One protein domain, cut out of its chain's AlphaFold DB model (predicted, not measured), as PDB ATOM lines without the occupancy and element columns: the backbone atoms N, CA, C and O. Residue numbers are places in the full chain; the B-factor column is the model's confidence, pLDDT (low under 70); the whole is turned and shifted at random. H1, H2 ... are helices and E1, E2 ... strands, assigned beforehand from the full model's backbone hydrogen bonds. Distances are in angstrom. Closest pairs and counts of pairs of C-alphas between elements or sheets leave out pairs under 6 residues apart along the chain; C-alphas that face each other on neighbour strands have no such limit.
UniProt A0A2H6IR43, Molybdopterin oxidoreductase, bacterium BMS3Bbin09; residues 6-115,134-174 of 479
ATOM      1  N   SER A   6      38.865-111.725  54.725       88.56
ATOM      2  CA  SER A   6      39.586-112.223  55.901       88.56
ATOM      3  C   SER A   6      40.965-111.577  56.098       88.56
ATOM      4  O   SER A   6      41.386-111.377  57.241       88.56
ATOM      5  N   GLU A   7      41.643-111.230  54.999       91.25
ATOM      6  CA  GLU A   7      42.960-110.577  54.969       91.25
ATOM      7  C   GLU A   7      42.871-109.077  55.245       91.25
ATOM      8  O   GLU A   7      43.833-108.482  55.725       91.25
ATOM      9  N   LEU A   8      41.701-108.488  54.999       92.00
ATOM     10  CA  LEU A   8      41.388-107.092  55.293       92.00
ATOM     11  C   LEU A   8      40.682-106.913  56.647       92.00
ATOM     12  O   LEU A   8      40.237-105.822  56.974       92.00
ATOM     13  N   HIS A   9      40.553-107.970  57.452       92.38
ATOM     14  CA  HIS A   9      39.772-107.926  58.684       92.38
ATOM     15  C   HIS A   9      40.540-107.271  59.845       92.38
ATOM     16  O   HIS A   9      41.585-107.772  60.277       92.38
ATOM     17  N   LYS A  10      39.964-106.212  60.436       92.94
ATOM     18  CA  LYS A  10      40.581-105.433  61.530       92.94
ATOM     19  C   LYS A  10      40.992-106.284  62.735       92.94
ATOM     20  O   LYS A  10      42.010-106.010  63.351       92.94
ATOM     21  N   ASP A  11      40.219-107.313  63.074       91.75
ATOM     22  CA  ASP A  11      40.528-108.147  64.247       91.75
ATOM     23  C   ASP A  11      41.612-109.190  63.964       91.75
ATOM     24  O   ASP A  11      42.174-109.737  64.896       91.75
ATOM     25  N   ASN A  12      41.918-109.479  62.696       91.94
ATOM     26  CA  ASN A  12      42.979-110.428  62.355       91.94
ATOM     27  C   ASN A  12      44.325-109.721  62.152       91.94
ATOM     28  O   ASN A  12      45.374-110.324  62.371       91.94
ATOM     29  N   TYR A  13      44.290-108.470  61.678       93.94
ATOM     30  CA  TYR A  13      45.474-107.765  61.179       93.94
ATOM     31  C   TYR A  13      45.577-106.294  61.613       93.94
ATOM     32  O   TYR A  13      46.549-105.632  61.257       93.94
ATOM     33  N   GLY A  14      44.605-105.769  62.361       93.62
ATOM     34  CA  GLY A  14      44.619-104.419  62.931       93.62
ATOM     35  C   GLY A  14      45.311-104.369  64.293       93.62
ATOM     36  O   GLY A  14      46.359-104.974  64.482       93.62
ATOM     37  N   ASP A  15      44.730-103.629  65.236       92.81
ATOM     38  CA  ASP A  15      45.370-103.298  66.516       92.81
ATOM     39  C   ASP A  15      45.510-104.475  67.495       92.81
ATOM     40  O   ASP A  15      46.500-104.547  68.222       92.81
ATOM     41  N   TYR A  16      44.546-105.401  67.504       92.81
ATOM     42  CA  TYR A  16      44.437-106.442  68.538       92.81
ATOM     43  C   TYR A  16      44.230-107.847  67.956       92.81
ATOM     44  O   TYR A  16      43.208-108.481  68.221       92.81
ATOM     45  N   PRO A  17      45.187-108.378  67.177       90.69
ATOM     46  CA  PRO A  17      45.077-109.716  66.598       90.69
ATOM     47  C   PRO A  17      45.080-110.859  67.627       90.69
ATOM     48  O   PRO A  17      44.673-111.975  67.312       90.69
ATOM     49  N   SER A  18      45.523-110.599  68.862       89.19
ATOM     50  CA  SER A  18      45.383-111.515  70.004       89.19
ATOM     51  C   SER A  18      44.041-111.398  70.735       89.19
ATOM     52  O   SER A  18      43.840-112.038  71.764       89.19
ATOM     53  N   ALA A  19      43.092-110.609  70.241       87.50
ATOM     54  CA  ALA A  19      41.708-110.696  70.675       87.50
ATOM     55  C   ALA A  19      40.977-111.634  69.709       87.50
ATOM     56  O   ALA A  19      40.866-111.333  68.527       87.50
ATOM     57  N   TRP A  20      40.493-112.777  70.208       66.50
ATOM     58  CA  TRP A  20      39.863-113.868  69.440       66.50
ATOM     59  C   TRP A  20      38.849-113.395  68.367       66.50
ATOM     60  O   TRP A  20      38.694-114.075  67.354       66.50
ATOM     61  N   LYS A  21      38.208-112.232  68.574       80.06
ATOM     62  CA  LYS A  21      37.693-111.222  67.616       80.06
ATOM     63  C   LYS A  21      36.904-110.174  68.422       80.06
ATOM     64  O   LYS A  21      36.714-110.348  69.623       80.06
ATOM     65  N   GLY A  22      36.400-109.120  67.782       81.88
ATOM     66  CA  GLY A  22      35.326-108.297  68.343       81.88
ATOM     67  C   GLY A  22      35.765-107.230  69.342       81.88
ATOM     68  O   GLY A  22      35.001-106.898  70.245       81.88
ATOM     69  N   VAL A  23      36.964-106.660  69.194       89.06
ATOM     70  CA  VAL A  23      37.330-105.480  69.991       89.06
ATOM     71  C   VAL A  23      36.438-104.308  69.590       89.06
ATOM     72  O   VAL A  23      36.433-103.905  68.421       89.06
ATOM     73  N   LEU A  24      35.678-103.799  70.563       89.38
ATOM     74  CA  LEU A  24      34.746-102.682  70.390       89.38
ATOM     75  C   LEU A  24      35.247-101.378  71.010       89.38
ATOM     76  O   LEU A  24      34.889-100.319  70.517       89.38
ATOM     77  N   THR A  25      36.077-101.426  72.053       87.50
ATOM     78  CA  THR A  25      36.521-100.218  72.777       87.50
ATOM     79  C   THR A  25      37.300 -99.242  71.906       87.50
ATOM     80  O   THR A  25      37.261 -98.047  72.158       87.50
ATOM     81  N   ASP A  26      37.957 -99.722  70.850       90.44
ATOM     82  CA  ASP A  26      38.677 -98.871  69.901       90.44
ATOM     83  C   ASP A  26      37.848 -98.460  68.677       90.44
ATOM     84  O   ASP A  26      38.358 -97.774  67.787       90.44
ATOM     85  N   LEU A  27      36.582 -98.882  68.608       93.75
ATOM     86  CA  LEU A  27      35.706 -98.544  67.496       93.75
ATOM     87  C   LEU A  27      35.417 -97.038  67.412       93.75
ATOM     88  O   LEU A  27      35.487 -96.539  66.293       93.75
ATOM     89  N   PRO A  28      35.186 -96.288  68.514       95.56
ATOM     90  CA  PRO A  28      35.024 -94.835  68.442       95.56
ATOM     91  C   PRO A  28      36.172 -94.137  67.706       95.56
ATOM     92  O   PRO A  28      35.956 -93.381  66.757       95.56
ATOM     93  N   ARG A  29      37.415 -94.485  68.058       94.12
ATOM     94  CA  ARG A  29      38.610 -94.000  67.365       94.12
ATOM     95  C   ARG A  29      38.614 -94.405  65.887       94.12
ATOM     96  O   ARG A  29      38.859 -93.563  65.034       94.12
ATOM     97  N   LYS A  30      38.303 -95.665  65.567       94.88
ATOM     98  CA  LYS A  30      38.262 -96.166  64.177       94.88
ATOM     99  C   LYS A  30      37.164 -95.537  63.320       94.88
ATOM    100  O   LYS A  30      37.329 -95.476  62.107       94.88
ATOM    101  N   ILE A  31      36.061 -95.092  63.917       96.81
ATOM    102  CA  ILE A  31      35.034 -94.321  63.208       96.81
ATOM    103  C   ILE A  31      35.613 -92.976  62.767       96.81
ATOM    104  O   ILE A  31      35.462 -92.609  61.609       96.81
ATOM    105  N   ARG A  32      36.336 -92.284  63.652       95.44
ATOM    106  CA  ARG A  32      36.922 -90.967  63.357       95.44
ATOM    107  C   ARG A  32      38.153 -91.029  62.451       95.44
ATOM    108  O   ARG A  32      38.311 -90.197  61.570       95.44
ATOM    109  N   GLU A  33      39.036 -91.998  62.674       94.94
ATOM    110  CA  GLU A  33      40.365 -92.052  62.039       94.94
ATOM    111  C   GLU A  33      40.472 -93.101  60.923       94.94
ATOM    112  O   GLU A  33      41.452 -93.135  60.178       94.94
ATOM    113  N   GLY A  34      39.490 -93.997  60.816       95.75
ATOM    114  CA  GLY A  34      39.590 -95.200  60.002       95.75
ATOM    115  C   GLY A  34      40.410 -96.316  60.656       95.75
ATOM    116  O   GLY A  34      40.913 -96.233  61.780       95.75
ATOM    117  N   ILE A  35      40.521 -97.426  59.936       96.38
ATOM    118  CA  ILE A  35      41.286 -98.606  60.326       96.38
ATOM    119  C   ILE A  35      42.599 -98.610  59.558       96.38
ATOM    120  O   ILE A  35      42.609 -98.420  58.347       96.38
ATOM    121  N   THR A  36      43.695 -98.903  60.258       96.94
ATOM    122  CA  THR A  36      44.990 -99.228  59.651       96.94
ATOM    123  C   THR A  36      45.345-100.671  59.977       96.94
ATOM    124  O   THR A  36      45.365-101.062  61.145       96.94
ATOM    125  N   LEU A  37      45.661-101.470  58.960       96.31
ATOM    126  CA  LEU A  37      46.171-102.823  59.170       96.31
ATOM    127  C   LEU A  37      47.639-102.750  59.604       96.31
ATOM    128  O   LEU A  37      48.487-102.204  58.899       96.31
ATOM    129  N   LYS A  38      47.957-103.292  60.780       95.25
ATOM    130  CA  LYS A  38      49.306-103.283  61.368       95.25
ATOM    131  C   LYS A  38      50.113-104.537  61.040       95.25
ATOM    132  O   LYS A  38      51.341-104.525  61.159       95.25
ATOM    133  N   HIS A  39      49.442-105.591  60.582       94.25
ATOM    134  CA  HIS A  39      50.030-106.900  60.321       94.25
ATOM    135  C   HIS A  39      49.557-107.488  58.983       94.25
ATOM    136  O   HIS A  39      48.653-106.965  58.336       94.25
ATOM    137  N   GLY A  40      50.157-108.610  58.583       92.25
ATOM    138  CA  GLY A  40      49.768-109.346  57.379       92.25
ATOM    139  C   GLY A  40      50.213-108.694  56.067       92.25
ATOM    140  O   GLY A  40      50.993-107.744  56.047       92.25
ATOM    141  N   TRP A  41      49.719-109.243  54.954       92.31
ATOM    142  CA  TRP A  41      50.099-108.840  53.592       92.31
ATOM    143  C   TRP A  41      49.705-107.396  53.249       92.31
ATOM    144  O   TRP A  41      50.377-106.733  52.465       92.31
ATOM    145  N   PHE A  42      48.642-106.900  53.881       95.00
ATOM    146  CA  PHE A  42      48.101-105.557  53.683       95.00
ATOM    147  C   PHE A  42      48.559-104.567  54.764       95.00
ATOM    148  O   PHE A  42      47.892-103.565  55.003       95.00
ATOM    149  N   LYS A  43      49.685-104.824  55.443       95.50
ATOM    150  CA  LYS A  43      50.230-103.900  56.448       95.50
ATOM    151  C   LYS A  43      50.397-102.486  55.871       95.50
ATOM    152  O   LYS A  43      51.018-102.304  54.829       95.50
ATOM    153  N   GLY A  44      49.871-101.492  56.582       96.25
ATOM    154  CA  GLY A  44      49.838-100.085  56.180       96.25
ATOM    155  C   GLY A  44      48.627 -99.702  55.327       96.25
ATOM    156  O   GLY A  44      48.419 -98.518  55.091       96.25
ATOM    157  N   TYR A  45      47.813-100.666  54.884       96.19
ATOM    158  CA  TYR A  45      46.560-100.374  54.195       96.19
ATOM    159  C   TYR A  45      45.549 -99.762  55.164       96.19
ATOM    160  O   TYR A  45      45.368-100.255  56.284       96.19
ATOM    161  N   THR A  46      44.880 -98.705  54.707       96.62
ATOM    162  CA  THR A  46      43.923 -97.930  55.494       96.62
ATOM    163  C   THR A  46      42.558 -97.889  54.826       96.62
ATOM    164  O   THR A  46      42.476 -97.750  53.606       96.62
ATOM    165  N   TYR A  47      41.487 -97.961  55.611       95.81
ATOM    166  CA  TYR A  47      40.117 -97.835  55.113       95.81
ATOM    167  C   TYR A  47      39.175 -97.283  56.195       95.81
ATOM    168  O   TYR A  47      39.405 -97.524  57.381       95.81
ATOM    169  N   PRO A  48      38.123 -96.534  55.822       96.25
ATOM    170  CA  PRO A  48      37.206 -95.933  56.786       96.25
ATOM    171  C   PRO A  48      36.222 -96.955  57.372       96.25
ATOM    172  O   PRO A  48      35.940 -97.993  56.769       96.25
ATOM    173  N   VAL A  49      35.634 -96.620  58.524       96.25
ATOM    174  CA  VAL A  49      34.423 -97.281  59.031       96.25
ATOM    175  C   VAL A  49      33.224 -96.432  58.626       96.25
ATOM    176  O   VAL A  49      32.971 -95.401  59.236       96.25
ATOM    177  N   LYS A  50      32.496 -96.860  57.591       96.62
ATOM    178  CA  LYS A  50      31.339 -96.113  57.067       96.62
ATOM    179  C   LYS A  50      29.979 -96.646  57.490       96.62
ATOM    180  O   LYS A  50      29.005 -95.909  57.430       96.62
ATOM    181  N   ALA A  51      29.913 -97.888  57.959       96.69
ATOM    182  CA  ALA A  51      28.677 -98.476  58.451       96.69
ATOM    183  C   ALA A  51      28.894 -99.197  59.783       96.69
ATOM    184  O   ALA A  51      29.876 -99.927  59.951       96.69
ATOM    185  N   PHE A  52      27.952 -99.026  60.709       96.69
ATOM    186  CA  PHE A  52      27.909 -99.738  61.979       96.69
ATOM    187  C   PHE A  52      26.547-100.405  62.156       96.69
ATOM    188  O   PHE A  52      25.539 -99.752  62.409       96.69
ATOM    189  N   VAL A  53      26.526-101.731  62.025       95.88
ATOM    190  CA  VAL A  53      25.337-102.547  62.289       95.88
ATOM    191  C   VAL A  53      25.490-103.164  63.672       95.88
ATOM    192  O   VAL A  53      26.349-104.020  63.884       95.88
ATOM    193  N   THR A  54      24.668-102.727  64.622       95.38
ATOM    194  CA  THR A  54      24.659-103.249  65.991       95.38
ATOM    195  C   THR A  54      23.373-104.013  66.253       95.38
ATOM    196  O   THR A  54      22.277-103.523  65.987       95.38
ATOM    197  N   ARG A  55      23.508-105.224  66.794       94.94
ATOM    198  CA  ARG A  55      22.387-106.091  67.153       94.94
ATOM    199  C   ARG A  55      22.459-106.459  68.629       94.94
ATOM    200  O   ARG A  55      23.505-106.930  69.069       94.94
ATOM    201  N   ALA A  56      21.360-106.277  69.364       92.56
ATOM    202  CA  ALA A  56      21.252-106.555  70.801       92.56
ATOM    203  C   ALA A  56      22.410-105.947  71.627       92.56
ATOM    204  O   ALA A  56      22.916-106.550  72.577       92.56
ATOM    205  N   GLY A  57      22.880-104.767  71.211       92.25
ATOM    206  CA  GLY A  57      24.069-104.109  71.736       92.25
ATOM    207  C   GLY A  57      23.758-102.711  72.259       92.25
ATOM    208  O   GLY A  57      22.972-101.977  71.662       92.25
ATOM    209  N   ASN A  58      24.416-102.327  73.353       94.31
ATOM    210  CA  ASN A  58      24.370-100.966  73.894       94.31
ATOM    211  C   ASN A  58      25.783-100.394  74.174       94.31
ATOM    212  O   ASN A  58      26.050 -99.965  75.300       94.31
ATOM    213  N   PRO A  59      26.710-100.423  73.196       94.31
ATOM    214  CA  PRO A  59      28.114-100.045  73.381       94.31
ATOM    215  C   PRO A  59      28.336 -98.627  73.920       94.31
ATOM    216  O   PRO A  59      29.292 -98.445  74.668       94.31
ATOM    217  N   VAL A  60      27.437 -97.668  73.647       94.62
ATOM    218  CA  VAL A  60      27.501 -96.325  74.257       94.62
ATOM    219  C   VAL A  60      27.529 -96.418  75.785       94.62
ATOM    220  O   VAL A  60      28.202 -95.629  76.431       94.62
ATOM    221  N   ILE A  61      26.840 -97.400  76.371       92.75
ATOM    222  CA  ILE A  61      26.826 -97.634  77.819       92.75
ATOM    223  C   ILE A  61      27.803 -98.731  78.239       92.75
ATOM    224  O   ILE A  61      28.237 -98.719  79.384       92.75
ATOM    225  N   THR A  62      28.137 -99.702  77.384       92.00
ATOM    226  CA  THR A  62      28.818-100.936  77.823       92.00
ATOM    227  C   THR A  62      30.232-101.150  77.292       92.00
ATOM    228  O   THR A  62      30.885-102.079  77.760       92.00
ATOM    229  N   ALA A  63      30.725-100.347  76.347       91.31
ATOM    230  CA  ALA A  63      31.965-100.632  75.617       91.31
ATOM    231  C   ALA A  63      33.074 -99.583  75.835       91.31
ATOM    232  O   ALA A  63      33.715 -99.146  74.880       91.31
ATOM    233  N   GLY A  64      33.343 -99.208  77.087       90.12
ATOM    234  CA  GLY A  64      34.403 -98.257  77.445       90.12
ATOM    235  C   GLY A  64      33.842 -96.873  77.752       90.12
ATOM    236  O   GLY A  64      32.971 -96.757  78.605       90.12
ATOM    237  N   SER A  65      34.343 -95.825  77.091       93.75
ATOM    238  CA  SER A  65      33.989 -94.434  77.408       93.75
ATOM    239  C   SER A  65      32.696 -93.976  76.730       93.75
ATOM    240  O   SER A  65      32.652 -93.835  75.509       93.75
ATOM    241  N   THR A  66      31.656 -93.686  77.522       94.56
ATOM    242  CA  THR A  66      30.355 -93.204  77.015       94.56
ATOM    243  C   THR A  66      30.496 -91.936  76.155       94.56
ATOM    244  O   THR A  66      29.988 -91.936  75.034       94.56
ATOM    245  N   PRO A  67      31.205 -90.871  76.600       95.06
ATOM    246  CA  PRO A  67      31.375 -89.661  75.798       95.06
ATOM    247  C   PRO A  67      32.083 -89.920  74.471       95.06
ATOM    248  O   PRO A  67      31.731 -89.310  73.472       95.06
ATOM    249  N   ASP A  68      33.049 -90.840  74.458       95.44
ATOM    250  CA  ASP A  68      33.835 -91.141  73.264       95.44
ATOM    251  C   ASP A  68      32.991 -91.825  72.183       95.44
ATOM    252  O   ASP A  68      33.075 -91.482  71.008       95.44
ATOM    253  N   TRP A  69      32.110 -92.743  72.592       96.25
ATOM    254  CA  TRP A  69      31.126 -93.341  71.694       96.25
ATOM    255  C   TRP A  69      30.142 -92.316  71.139       96.25
ATOM    256  O   TRP A  69      29.859 -92.340  69.945       96.25
ATOM    257  N   ILE A  70      29.615 -91.427  71.986       96.06
ATOM    258  CA  ILE A  70      28.687 -90.378  71.543       96.06
ATOM    259  C   ILE A  70      29.375 -89.457  70.535       96.06
ATOM    260  O   ILE A  70      28.810 -89.186  69.477       96.06
ATOM    261  N   ASP A  71      30.593 -89.011  70.845       96.81
ATOM    262  CA  ASP A  71      31.397 -88.192  69.945       96.81
ATOM    263  C   ASP A  71      31.614 -88.907  68.609       96.81
ATOM    264  O   ASP A  71      31.239 -88.377  67.573       96.81
ATOM    265  N   ALA A  72      32.091 -90.153  68.609       97.12
ATOM    266  CA  ALA A  72      32.321 -90.897  67.376       97.12
ATOM    267  C   ALA A  72      31.057 -91.066  66.515       97.12
ATOM    268  O   ALA A  72      31.110 -90.816  65.310       97.12
ATOM    269  N   LEU A  73      29.920 -91.428  67.121       96.88
ATOM    270  CA  LEU A  73      28.642 -91.611  66.416       96.88
ATOM    271  C   LEU A  73      28.051 -90.299  65.880       96.88
ATOM    272  O   LEU A  73      27.205 -90.336  64.994       96.88
ATOM    273  N   THR A  74      28.475 -89.147  66.406       96.69
ATOM    274  CA  THR A  74      27.994 -87.822  65.974       96.69
ATOM    275  C   THR A  74      29.052 -86.991  65.253       96.69
ATOM    276  O   THR A  74      28.756 -85.896  64.771       96.69
ATOM    277  N   SER A  75      30.275 -87.513  65.158       97.19
ATOM    278  CA  SER A  75      31.426 -86.814  64.606       97.19
ATOM    279  C   SER A  75      31.267 -86.567  63.111       97.19
ATOM    280  O   SER A  75      30.734 -87.397  62.366       97.19
ATOM    281  N   ARG A  76      31.759 -85.407  62.676       96.44
ATOM    282  CA  ARG A  76      31.747 -84.973  61.280       96.44
ATOM    283  C   ARG A  76      33.155 -84.623  60.818       96.44
ATOM    284  O   ARG A  76      33.993 -84.239  61.636       96.44
ATOM    285  N   ASP A  77      33.402 -84.775  59.526       93.00
ATOM    286  CA  ASP A  77      34.641 -84.369  58.879       93.00
ATOM    287  C   ASP A  77      34.690 -82.847  58.636       93.00
ATOM    288  O   ASP A  77      33.784 -82.092  59.002       93.00
ATOM    289  N   GLU A  78      35.771 -82.376  58.011       93.56
ATOM    290  CA  GLU A  78      35.978 -80.960  57.680       93.56
ATOM    291  C   GLU A  78      34.942 -80.380  56.698       93.56
ATOM    292  O   GLU A  78      34.745 -79.164  56.664       93.56
ATOM    293  N   ASN A  79      34.252 -81.236  55.939       93.88
ATOM    294  CA  ASN A  79      33.190 -80.851  55.010       93.88
ATOM    295  C   ASN A  79      31.808 -80.854  55.681       93.88
ATOM    296  O   ASN A  79      30.820 -80.460  55.060       93.88
ATOM    297  N   GLY A  80      31.733 -81.256  56.951       94.81
ATOM    298  CA  GLY A  80      30.494 -81.367  57.705       94.81
ATOM    299  C   GLY A  80      29.740 -82.673  57.459       94.81
ATOM    300  O   GLY A  80      28.623 -82.805  57.960       94.81
ATOM    301  N   GLU A  81      30.315 -83.641  56.749       95.12
ATOM    302  CA  GLU A  81      29.717 -84.964  56.548       95.12
ATOM    303  C   GLU A  81      29.987 -85.859  57.755       95.12
ATOM    304  O   GLU A  81      31.024 -85.738  58.401       95.12
ATOM    305  N   TYR A  82      29.058 -86.753  58.103       96.62
ATOM    306  CA  TYR A  82      29.302 -87.682  59.208       96.62
ATOM    307  C   TYR A  82      30.474 -88.616  58.886       96.62
ATOM    308  O   TYR A  82      30.616 -89.110  57.768       96.62
ATOM    309  N   ASN A  83      31.312 -88.902  59.885       96.62
ATOM    310  CA  ASN A  83      32.377 -89.891  59.710       96.62
ATOM    311  C   ASN A  83      31.792 -91.293  59.474       96.62
ATOM    312  O   ASN A  83      32.290 -92.034  58.622       96.62
ATOM    313  N   LEU A  84      30.709 -91.611  60.191       97.81
ATOM    314  CA  LEU A  84      29.890 -92.806  60.018       97.81
ATOM    315  C   LEU A  84      28.661 -92.475  59.158       97.81
ATOM    316  O   LEU A  84      27.785 -91.742  59.605       97.81
ATOM    317  N   ASP A  85      28.579 -93.039  57.954       97.69
ATOM    318  CA  ASP A  85      27.513 -92.715  56.992       97.69
ATOM    319  C   ASP A  85      26.194 -93.444  57.303       97.69
ATOM    320  O   ASP A  85      25.128 -93.014  56.868       97.69
ATOM    321  N   LEU A  86      26.273 -94.589  57.991       97.81
ATOM    322  CA  LEU A  86      25.118 -95.426  58.298       97.81
ATOM    323  C   LEU A  86      25.272 -96.150  59.635       97.81
ATOM    324  O   LEU A  86      26.180 -96.961  59.832       97.81
ATOM    325  N   MET A  87      24.297 -95.974  60.514       97.69
ATOM    326  CA  MET A  87      24.114 -96.781  61.708       97.69
ATOM    327  C   MET A  87      22.779 -97.529  61.658       97.69
ATOM    328  O   MET A  87      21.703 -96.932  61.635       97.69
ATOM    329  N   VAL A  88      22.851 -98.862  61.695       97.69
ATOM    330  CA  VAL A  88      21.679 -99.741  61.787       97.69
ATOM    331  C   VAL A  88      21.626-100.349  63.181       97.69
ATOM    332  O   VAL A  88      22.578-100.988  63.631       97.69
ATOM    333  N   PHE A  89      20.499-100.176  63.858       97.12
ATOM    334  CA  PHE A  89      20.265-100.675  65.204       97.12
ATOM    335  C   PHE A  89      19.170-101.741  65.205       97.12
ATOM    336  O   PHE A  89      18.032-101.476  64.821       97.12
ATOM    337  N   ILE A  90      19.523-102.950  65.639       96.94
ATOM    338  CA  ILE A  90      18.649-104.125  65.660       96.94
ATOM    339  C   ILE A  90      18.457-104.569  67.110       96.94
ATOM    340  O   ILE A  90      19.353-105.156  67.714       96.94
ATOM    341  N   ASP A  91      17.304-104.282  67.701       94.25
ATOM    342  CA  ASP A  91      17.011-104.667  69.084       94.25
ATOM    343  C   ASP A  91      15.494-104.716  69.314       94.25
ATOM    344  O   ASP A  91      14.695-104.291  68.481       94.25
ATOM    345  N   THR A  92      15.111-105.233  70.472       90.38
ATOM    346  CA  THR A  92      13.733-105.305  70.975       90.38
ATOM    347  C   THR A  92      13.178-103.946  71.405       90.38
ATOM    348  O   THR A  92      11.967-103.752  71.452       90.38
ATOM    349  N   HIS A  93      14.052-103.000  71.753       87.56
ATOM    350  CA  HIS A  93      13.696-101.646  72.170       87.56
ATOM    351  C   HIS A  93      14.852-100.683  71.883       87.56
ATOM    352  O   HIS A  93      16.016-101.082  71.846       87.56
ATOM    353  N   ILE A  94      14.548 -99.395  71.716       90.06
ATOM    354  CA  ILE A  94      15.584 -98.389  71.470       90.06
ATOM    355  C   ILE A  94      16.280 -98.046  72.788       90.06
ATOM    356  O   ILE A  94      15.729 -97.336  73.629       90.06
ATOM    357  N   ASN A  95      17.496 -98.561  72.960       90.62
ATOM    358  CA  ASN A  95      18.378 -98.236  74.080       90.62
ATOM    359  C   ASN A  95      19.188 -96.946  73.802       90.62
ATOM    360  O   ASN A  95      18.956 -96.251  72.812       90.62
ATOM    361  N   VAL A  96      20.132 -96.589  74.684       92.06
ATOM    362  CA  VAL A  96      20.944 -95.361  74.538       92.06
ATOM    363  C   VAL A  96      21.730 -95.344  73.223       92.06
ATOM    364  O   VAL A  96      21.781 -94.310  72.566       92.06
ATOM    365  N   THR A  97      22.293 -96.481  72.808       94.31
ATOM    366  CA  THR A  97      23.006 -96.595  71.528       94.31
ATOM    367  C   THR A  97      22.066 -96.392  70.345       94.31
ATOM    368  O   THR A  97      22.378 -95.625  69.439       94.31
ATOM    369  N   GLY A  98      20.889 -97.018  70.368       93.81
ATOM    370  CA  GLY A  98      19.921 -96.921  69.273       93.81
ATOM    371  C   GLY A  98      19.396 -95.505  69.002       93.81
ATOM    372  O   GLY A  98      18.864 -95.265  67.925       93.81
ATOM    373  N   LYS A  99      19.586 -94.546  69.922       92.25
ATOM    374  CA  LYS A  99      19.262 -93.124  69.697       92.25
ATOM    375  C   LYS A  99      19.998 -92.489  68.525       92.25
ATOM    376  O   LYS A  99      19.510 -91.503  67.985       92.25
ATOM    377  N   TYR A 100      21.181 -93.005  68.219       94.50
ATOM    378  CA  TYR A 100      22.071 -92.468  67.196       94.50
ATOM    379  C   TYR A 100      21.911 -93.191  65.855       94.50
ATOM    380  O   TYR A 100      22.658 -92.910  64.927       94.50
ATOM    381  N   ALA A 101      20.976 -94.142  65.753       96.25
ATOM    382  CA  ALA A 101      20.793 -94.939  64.552       96.25
ATOM    383  C   ALA A 101      20.003 -94.190  63.473       96.25
ATOM    384  O   ALA A 101      18.979 -93.575  63.767       96.25
ATOM    385  N   ASP A 102      20.425 -94.338  62.218       97.31
ATOM    386  CA  ASP A 102      19.663 -93.897  61.046       97.31
ATOM    387  C   ASP A 102      18.494 -94.844  60.762       97.31
ATOM    388  O   ASP A 102      17.416 -94.428  60.339       97.31
ATOM    389  N   ILE A 103      18.711 -96.143  61.001       96.62
ATOM    390  CA  ILE A 103      17.724 -97.199  60.778       96.62
ATOM    391  C   ILE A 103      17.577 -98.026  62.048       96.62
ATOM    392  O   ILE A 103      18.546 -98.586  62.562       96.62
ATOM    393  N   VAL A 104      16.337 -98.172  62.511       95.12
ATOM    394  CA  VAL A 104      15.968 -99.102  63.581       95.12
ATOM    395  C   VAL A 104      15.211-100.277  62.975       95.12
ATOM    396  O   VAL A 104      14.190-100.087  62.320       95.12
ATOM    397  N   LEU A 105      15.702-101.493  63.212       96.19
ATOM    398  CA  LEU A 105      15.034-102.735  62.832       96.19
ATOM    399  C   LEU A 105      14.520-103.437  64.104       96.19
ATOM    400  O   LEU A 105      15.334-103.923  64.894       96.19
ATOM    401  N   PRO A 106      13.196-103.492  64.335       94.88
ATOM    402  CA  PRO A 106      12.641-104.074  65.554       94.88
ATOM    403  C   PRO A 106      12.798-105.601  65.555       94.88
ATOM    404  O   PRO A 106      12.160-106.308  64.772       94.88
ATOM    405  N   GLU A 107      13.646-106.122  66.442       95.94
ATOM    406  CA  GLU A 107      13.837-107.565  66.611       95.94
ATOM    407  C   GLU A 107      12.764-108.167  67.523       95.94
ATOM    408  O   GLU A 107      12.451-107.625  68.582       95.94
ATOM    409  N   ALA A 108      12.264-109.339  67.138       95.75
ATOM    410  CA  ALA A 108      11.419-110.190  67.962       95.75
ATOM    411  C   ALA A 108      12.127-110.604  69.273       95.75
ATOM    412  O   ALA A 108      13.287-111.044  69.288       95.75
ATOM    413  N   GLY A 109      11.414-110.504  70.394       92.19
ATOM    414  CA  GLY A 109      11.880-110.907  71.713       92.19
ATOM    415  C   GLY A 109      12.094-112.416  71.841       92.19
ATOM    416  O   GLY A 109      11.757-113.214  70.971       92.19
ATOM    417  N   PHE A 110      12.675-112.849  72.963       91.69
ATOM    418  CA  PHE A 110      13.108-114.243  73.134       91.69
ATOM    419  C   PHE A 110      11.964-115.282  73.136       91.69
ATOM    420  O   PHE A 110      12.247-116.462  72.972       91.69
ATOM    421  N   LEU A 111      10.705-114.871  73.330       93.81
ATOM    422  CA  LEU A 111       9.520-115.746  73.253       93.81
ATOM    423  C   LEU A 111       8.904-115.810  71.847       93.81
ATOM    424  O   LEU A 111       7.997-116.605  71.608       93.81
ATOM    425  N   GLU A 112       9.369-114.959  70.936       95.94
ATOM    426  CA  GLU A 112       8.780-114.719  69.616       95.94
ATOM    427  C   GLU A 112       9.605-115.326  68.474       95.94
ATOM    428  O   GLU A 112       9.245-115.202  67.304       95.94
ATOM    429  N   ARG A 113      10.722-115.984  68.792       95.94
ATOM    430  CA  ARG A 113      11.677-116.523  67.817       95.94
ATOM    431  C   ARG A 113      12.344-117.788  68.318       95.94
ATOM    432  O   ARG A 113      12.398-118.019  69.528       95.94
ATOM    433  N   MET A 114      12.926-118.545  67.396       97.31
ATOM    434  CA  MET A 114      13.698-119.721  67.762       97.31
ATOM    435  C   MET A 114      15.142-119.367  68.158       97.31
ATOM    436  O   MET A 114      15.675-118.277  67.913       97.31
ATOM    437  N   GLY A 115      15.798-120.305  68.828       95.25
ATOM    438  CA  GLY A 115      17.197-120.217  69.209       95.25
ATOM    439  C   GLY A 115      17.634-121.423  70.021       95.25
ATOM    440  O   GLY A 115      16.859-122.339  70.295       95.25
ATOM    441  N   LYS A 134       3.742-115.605  68.213       93.19
ATOM    442  CA  LYS A 134       4.210-114.942  66.989       93.19
ATOM    443  C   LYS A 134       4.867-113.596  67.335       93.19
ATOM    444  O   LYS A 134       4.431-112.992  68.316       93.19
ATOM    445  N   PRO A 135       5.823-113.108  66.521       93.88
ATOM    446  CA  PRO A 135       6.331-111.746  66.630       93.88
ATOM    447  C   PRO A 135       5.190-110.728  66.698       93.88
ATOM    448  O   PRO A 135       4.273-110.751  65.874       93.88
ATOM    449  N   LEU A 136       5.234-109.871  67.712       89.69
ATOM    450  CA  LEU A 136       4.290-108.796  67.953       89.69
ATOM    451  C   LEU A 136       4.617-107.604  67.051       89.69
ATOM    452  O   LEU A 136       5.778-107.343  66.714       89.69
ATOM    453  N   TYR A 137       3.579-106.845  66.704       89.38
ATOM    454  CA  TYR A 137       3.682-105.661  65.847       89.38
ATOM    455  C   TYR A 137       4.356-105.984  64.501       89.38
ATOM    456  O   TYR A 137       4.011-106.969  63.850       89.38
ATOM    457  N   GLU A 138       5.311-105.157  64.075       92.25
ATOM    458  CA  GLU A 138       6.107-105.365  62.862       92.25
ATOM    459  C   GLU A 138       7.480-105.993  63.143       92.25
ATOM    460  O   GLU A 138       8.343-106.005  62.261       92.25
ATOM    461  N   SER A 139       7.699-106.524  64.354       94.94
ATOM    462  CA  SER A 139       8.981-107.136  64.709       94.94
ATOM    463  C   SER A 139       9.290-108.363  63.844       94.94
ATOM    464  O   SER A 139       8.395-109.063  63.354       94.94
ATOM    465  N   LYS A 140      10.583-108.607  63.615       97.06
ATOM    466  CA  LYS A 140      11.081-109.715  62.786       97.06
ATOM    467  C   LYS A 140      12.116-110.537  63.532       97.06
ATOM    468  O   LYS A 140      12.803-110.041  64.428       97.06
ATOM    469  N   THR A 141      12.236-111.808  63.170       96.94
ATOM    470  CA  THR A 141      13.259-112.675  63.756       96.94
ATOM    471  C   THR A 141      14.645-112.336  63.180       96.94
ATOM    472  O   THR A 141      14.755-111.809  62.070       96.94
ATOM    473  N   PRO A 142      15.741-112.669  63.883       95.00
ATOM    474  CA  PRO A 142      17.092-112.595  63.325       95.00
ATOM    475  C   PRO A 142      17.245-113.410  62.038       95.00
ATOM    476  O   PRO A 142      18.014-113.023  61.162       95.00
ATOM    477  N   PHE A 143      16.506-114.518  61.924       96.56
ATOM    478  CA  PHE A 143      16.451-115.324  60.712       96.56
ATOM    479  C   PHE A 143      15.844-114.533  59.547       96.56
ATOM    480  O   PHE A 143      16.462-114.447  58.488       96.56
ATOM    481  N   ASP A 144      14.706-113.867  59.753       96.88
ATOM    482  CA  ASP A 144      14.086-113.019  58.727       96.88
ATOM    483  C   ASP A 144      15.022-111.889  58.280       96.88
ATOM    484  O   ASP A 144      15.156-111.628  57.082       96.88
ATOM    485  N   PHE A 145      15.710-111.231  59.222       96.38
ATOM    486  CA  PHE A 145      16.700-110.202  58.892       96.38
ATOM    487  C   PHE A 145      17.869-110.763  58.085       96.38
ATOM    488  O   PHE A 145      18.252-110.163  57.085       96.38
ATOM    489  N   MET A 146      18.409-111.923  58.469       95.81
ATOM    490  CA  MET A 146      19.477-112.590  57.721       95.81
ATOM    491  C   MET A 146      19.049-112.876  56.275       95.81
ATOM    492  O   MET A 146      19.763-112.508  55.342       95.81
ATOM    493  N   ILE A 147      17.872-113.479  56.079       97.31
ATOM    494  CA  ILE A 147      17.356-113.804  54.745       97.31
ATOM    495  C   ILE A 147      17.124-112.526  53.933       97.31
ATOM    496  O   ILE A 147      17.709-112.366  52.864       97.31
ATOM    497  N   THR A 148      16.339-111.583  54.451       96.25
ATOM    498  CA  THR A 148      15.972-110.364  53.712       96.25
ATOM    499  C   THR A 148      17.167-109.467  53.391       96.25
ATOM    500  O   THR A 148      17.239-108.923  52.287       96.25
ATOM    501  N   MET A 149      18.135-109.349  54.304       94.75
ATOM    502  CA  MET A 149      19.362-108.589  54.067       94.75
ATOM    503  C   MET A 149      20.234-109.264  53.005       94.75
ATOM    504  O   MET A 149      20.712-108.580  52.102       94.75
ATOM    505  N   SER A 150      20.385-110.595  53.046       96.31
ATOM    506  CA  SER A 150      21.141-111.329  52.020       96.31
ATOM    507  C   SER A 150      20.535-111.153  50.622       96.31
ATOM    508  O   SER A 150      21.247-110.848  49.667       96.31
ATOM    509  N   GLU A 151      19.207-111.231  50.496       96.56
ATOM    510  CA  GLU A 151      18.513-111.008  49.225       96.56
ATOM    511  C   GLU A 151      18.645-109.568  48.730       96.56
ATOM    512  O   GLU A 151      18.779-109.334  47.528       96.56
ATOM    513  N   ALA A 152      18.594-108.593  49.641       95.88
ATOM    514  CA  ALA A 152      18.784-107.195  49.293       95.88
ATOM    515  C   ALA A 152      20.200-106.942  48.756       95.88
ATOM    516  O   ALA A 152      20.330-106.245  47.752       95.88
ATOM    517  N   LEU A 153      21.234-107.525  49.369       95.12
ATOM    518  CA  LEU A 153      22.620-107.410  48.901       95.12
ATOM    519  C   LEU A 153      22.794-108.039  47.512       95.12
ATOM    520  O   LEU A 153      23.266-107.368  46.595       95.12
ATOM    521  N   ILE A 154      22.294-109.264  47.314       95.94
ATOM    522  CA  ILE A 154      22.329-109.956  46.013       95.94
ATOM    523  C   ILE A 154      21.614-109.135  44.934       95.94
ATOM    524  O   ILE A 154      22.146-108.917  43.845       95.94
ATOM    525  N   ARG A 155      20.412-108.624  45.229       96.94
ATOM    526  CA  ARG A 155      19.636-107.799  44.288       96.94
ATOM    527  C   ARG A 155      20.366-106.510  43.898       96.94
ATOM    528  O   ARG A 155      20.156-106.019  42.794       96.94
ATOM    529  N   ASN A 156      21.200-105.972  44.786       96.62
ATOM    530  CA  ASN A 156      22.017-104.785  44.533       96.62
ATOM    531  C   ASN A 156      23.408-105.113  43.950       96.62
ATOM    532  O   ASN A 156      24.234-104.214  43.814       96.62
ATOM    533  N   GLY A 157      23.655-106.365  43.550       95.62
ATOM    534  CA  GLY A 157      24.859-106.762  42.816       95.62
ATOM    535  C   GLY A 157      26.065-107.121  43.684       95.62
ATOM    536  O   GLY A 157      27.183-107.138  43.166       95.62
ATOM    537  N   ASP A 158      25.866-107.408  44.974       92.25
ATOM    538  CA  ASP A 158      26.916-107.978  45.821       92.25
ATOM    539  C   ASP A 158      27.220-109.419  45.375       92.25
ATOM    540  O   ASP A 158      26.346-110.285  45.399       92.25
ATOM    541  N   ASN A 159      28.456-109.663  44.929       88.25
ATOM    542  CA  ASN A 159      28.890-110.961  44.405       88.25
ATOM    543  C   ASN A 159      29.519-111.868  45.480       88.25
ATOM    544  O   ASN A 159      29.779-113.041  45.201       88.25
ATOM    545  N   ASP A 160      29.781-111.342  46.681       88.00
ATOM    546  CA  ASP A 160      30.357-112.108  47.792       88.00
ATOM    547  C   ASP A 160      29.272-112.871  48.567       88.00
ATOM    548  O   ASP A 160      29.544-113.915  49.165       88.00
ATOM    549  N   ILE A 161      28.029-112.385  48.522       93.25
ATOM    550  CA  ILE A 161      26.860-113.004  49.149       93.25
ATOM    551  C   ILE A 161      26.140-113.915  48.152       93.25
ATOM    552  O   ILE A 161      25.796-113.505  47.046       93.25
ATOM    553  N   LYS A 162      25.869-115.163  48.552       93.56
ATOM    554  CA  LYS A 162      25.269-116.192  47.689       93.56
ATOM    555  C   LYS A 162      23.967-116.719  48.263       93.56
ATOM    556  O   LYS A 162      23.879-117.014  49.452       93.56
ATOM    557  N   ALA A 163      22.952-116.891  47.419       94.25
ATOM    558  CA  ALA A 163      21.644-117.374  47.860       94.25
ATOM    559  C   ALA A 163      21.719-118.797  48.450       94.25
ATOM    560  O   ALA A 163      20.947-119.135  49.350       94.25
ATOM    561  N   GLU A 164      22.675-119.600  47.977       96.25
ATOM    562  CA  GLU A 164      22.995-120.962  48.417       96.25
ATOM    563  C   GLU A 164      23.509-121.043  49.857       96.25
ATOM    564  O   GLU A 164      23.427-122.109  50.458       96.25
ATOM    565  N   ASP A 165      23.998-119.935  50.419       94.62
ATOM    566  CA  ASP A 165      24.454-119.867  51.812       94.62
ATOM    567  C   ASP A 165      23.331-119.427  52.772       94.62
ATOM    568  O   ASP A 165      23.465-119.564  53.989       94.62
ATOM    569  N   PHE A 166      22.205-118.934  52.236       95.62
ATOM    570  CA  PHE A 166      21.100-118.349  53.003       95.62
ATOM    571  C   PHE A 166      19.739-118.915  52.568       95.62
ATOM    572  O   PHE A 166      19.342-119.995  53.002       95.62
ATOM    573  N   LYS A 167      18.998-118.200  51.711       94.62
ATOM    574  CA  LYS A 167      17.598-118.509  51.382       94.62
ATOM    575  C   LYS A 167      17.394-119.865  50.713       94.62
ATOM    576  O   LYS A 167      16.375-120.502  50.949       94.62
ATOM    577  N   LEU A 168      18.327-120.307  49.872       95.75
ATOM    578  CA  LEU A 168      18.222-121.620  49.227       95.75
ATOM    579  C   LEU A 168      18.666-122.758  50.154       95.75
ATOM    580  O   LEU A 168      18.345-123.914  49.891       95.75
ATOM    581  N   LYS A 169      19.390-122.436  51.231       96.94
ATOM    582  CA  LYS A 169      19.863-123.397  52.230       96.94
ATOM    583  C   LYS A 169      18.814-123.688  53.295       96.94
ATOM    584  O   LYS A 169      18.644-124.839  53.691       96.94
ATOM    585  N   TYR A 170      18.125-122.647  53.757       96.88
ATOM    586  CA  TYR A 170      17.185-122.722  54.872       96.88
ATOM    587  C   TYR A 170      15.754-122.489  54.404       96.88
ATOM    588  O   TYR A 170      15.380-121.370  54.061       96.88
ATOM    589  N   GLU A 171      14.931-123.536  54.454       95.12
ATOM    590  CA  GLU A 171      13.497-123.432  54.155       95.12
ATOM    591  C   GLU A 171      12.758-122.545  55.174       95.12
ATOM    592  O   GLU A 171      11.824-121.825  54.824       95.12
ATOM    593  N   ASN A 172      13.173-122.595  56.442       96.56
ATOM    594  CA  ASN A 172      12.573-121.865  57.556       96.56
ATOM    595  C   ASN A 172      13.567-121.724  58.729       96.56
ATOM    596  O   ASN A 172      14.669-122.281  58.699       96.56
ATOM    597  N   GLU A 173      13.169-120.987  59.773       97.06
ATOM    598  CA  GLU A 173      13.995-120.761  60.969       97.06
ATOM    599  C   GLU A 173      14.366-122.081  61.672       97.06
ATOM    600  O   GLU A 173      15.494-122.242  62.130       97.06
ATOM    601  N   GLU A 174      13.473-123.075  61.689       97.62
ATOM    602  CA  GLU A 174      13.748-124.383  62.292       97.62
ATOM    603  C   GLU A 174      14.871-125.138  61.566       97.62
ATOM    604  O   GLU A 174      15.741-125.721  62.217       97.62
TER     605      GLU A 174
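AT A GLANCE: This is residues 6 to 115 and 134 to 174 of the 479 residues of the protein "Molybdopterin oxidoreductase" of bacterium BMS3Bbin09 (UniProt A0A2H6IR43). What is the shape? It has little regular structure: a small parallel sheet, E1 E2 E3, with H5 over it, joins H6 at one end to H2, H1 and loops at the other. What is it made of? The 151 printed residues hold, in order, H1 H2 E1 H3 H4 E2 H5 E3 H6, mixed; compact, radius of gyration of the C-alphas 17.2 A, spanning 45 by 35 by 33 A.

IN THESE COORDINATES: Where are the elements? H1 is residues 10 to 13, H2 27 to 33, E1 51 to 55, H3 59 to 62, H4 66 to 74, E2 86 to 91, H5 97 to 100, E3 103 to 106, H6 142 to 155. Which anchors help? C-alpha 10 is at (40.581, -105.433, 61.530); H6, 19.8 A long, ends at C-alpha 155 (19.636, -107.799, 44.288).

HOW THE PARTS SIT: How do strands pair? N 52 and O 86 of parallel E1 and E2, 2.9 A, and N 89 and O 103 of parallel E2 and E3, 2.8 A, are within hydrogen-bond range. E1, H3 H4, E2 and E2, H5, E3 are strand-helix-strand units, parallel neighbour strands joined through helices, with right-handed crossovers. And the helices? H5 is on the sheet, height 8.3 A; H6 only grazes it. H2 touches H4, closest C-alphas Pro 28 and Ala 72, 4.9 A; H1 touches no helix. Every O i to N i+4 pair is within range in H2, H4 and H6.

THE WHOLE: Where is the cut? Residues 116 to 133 are not printed; C-alphas 115 and 134 are 14.2 A apart. What else? Links H1 to H2, H2 to E1 and H4 to E2 are long; residue 20 has pLDDT under 70.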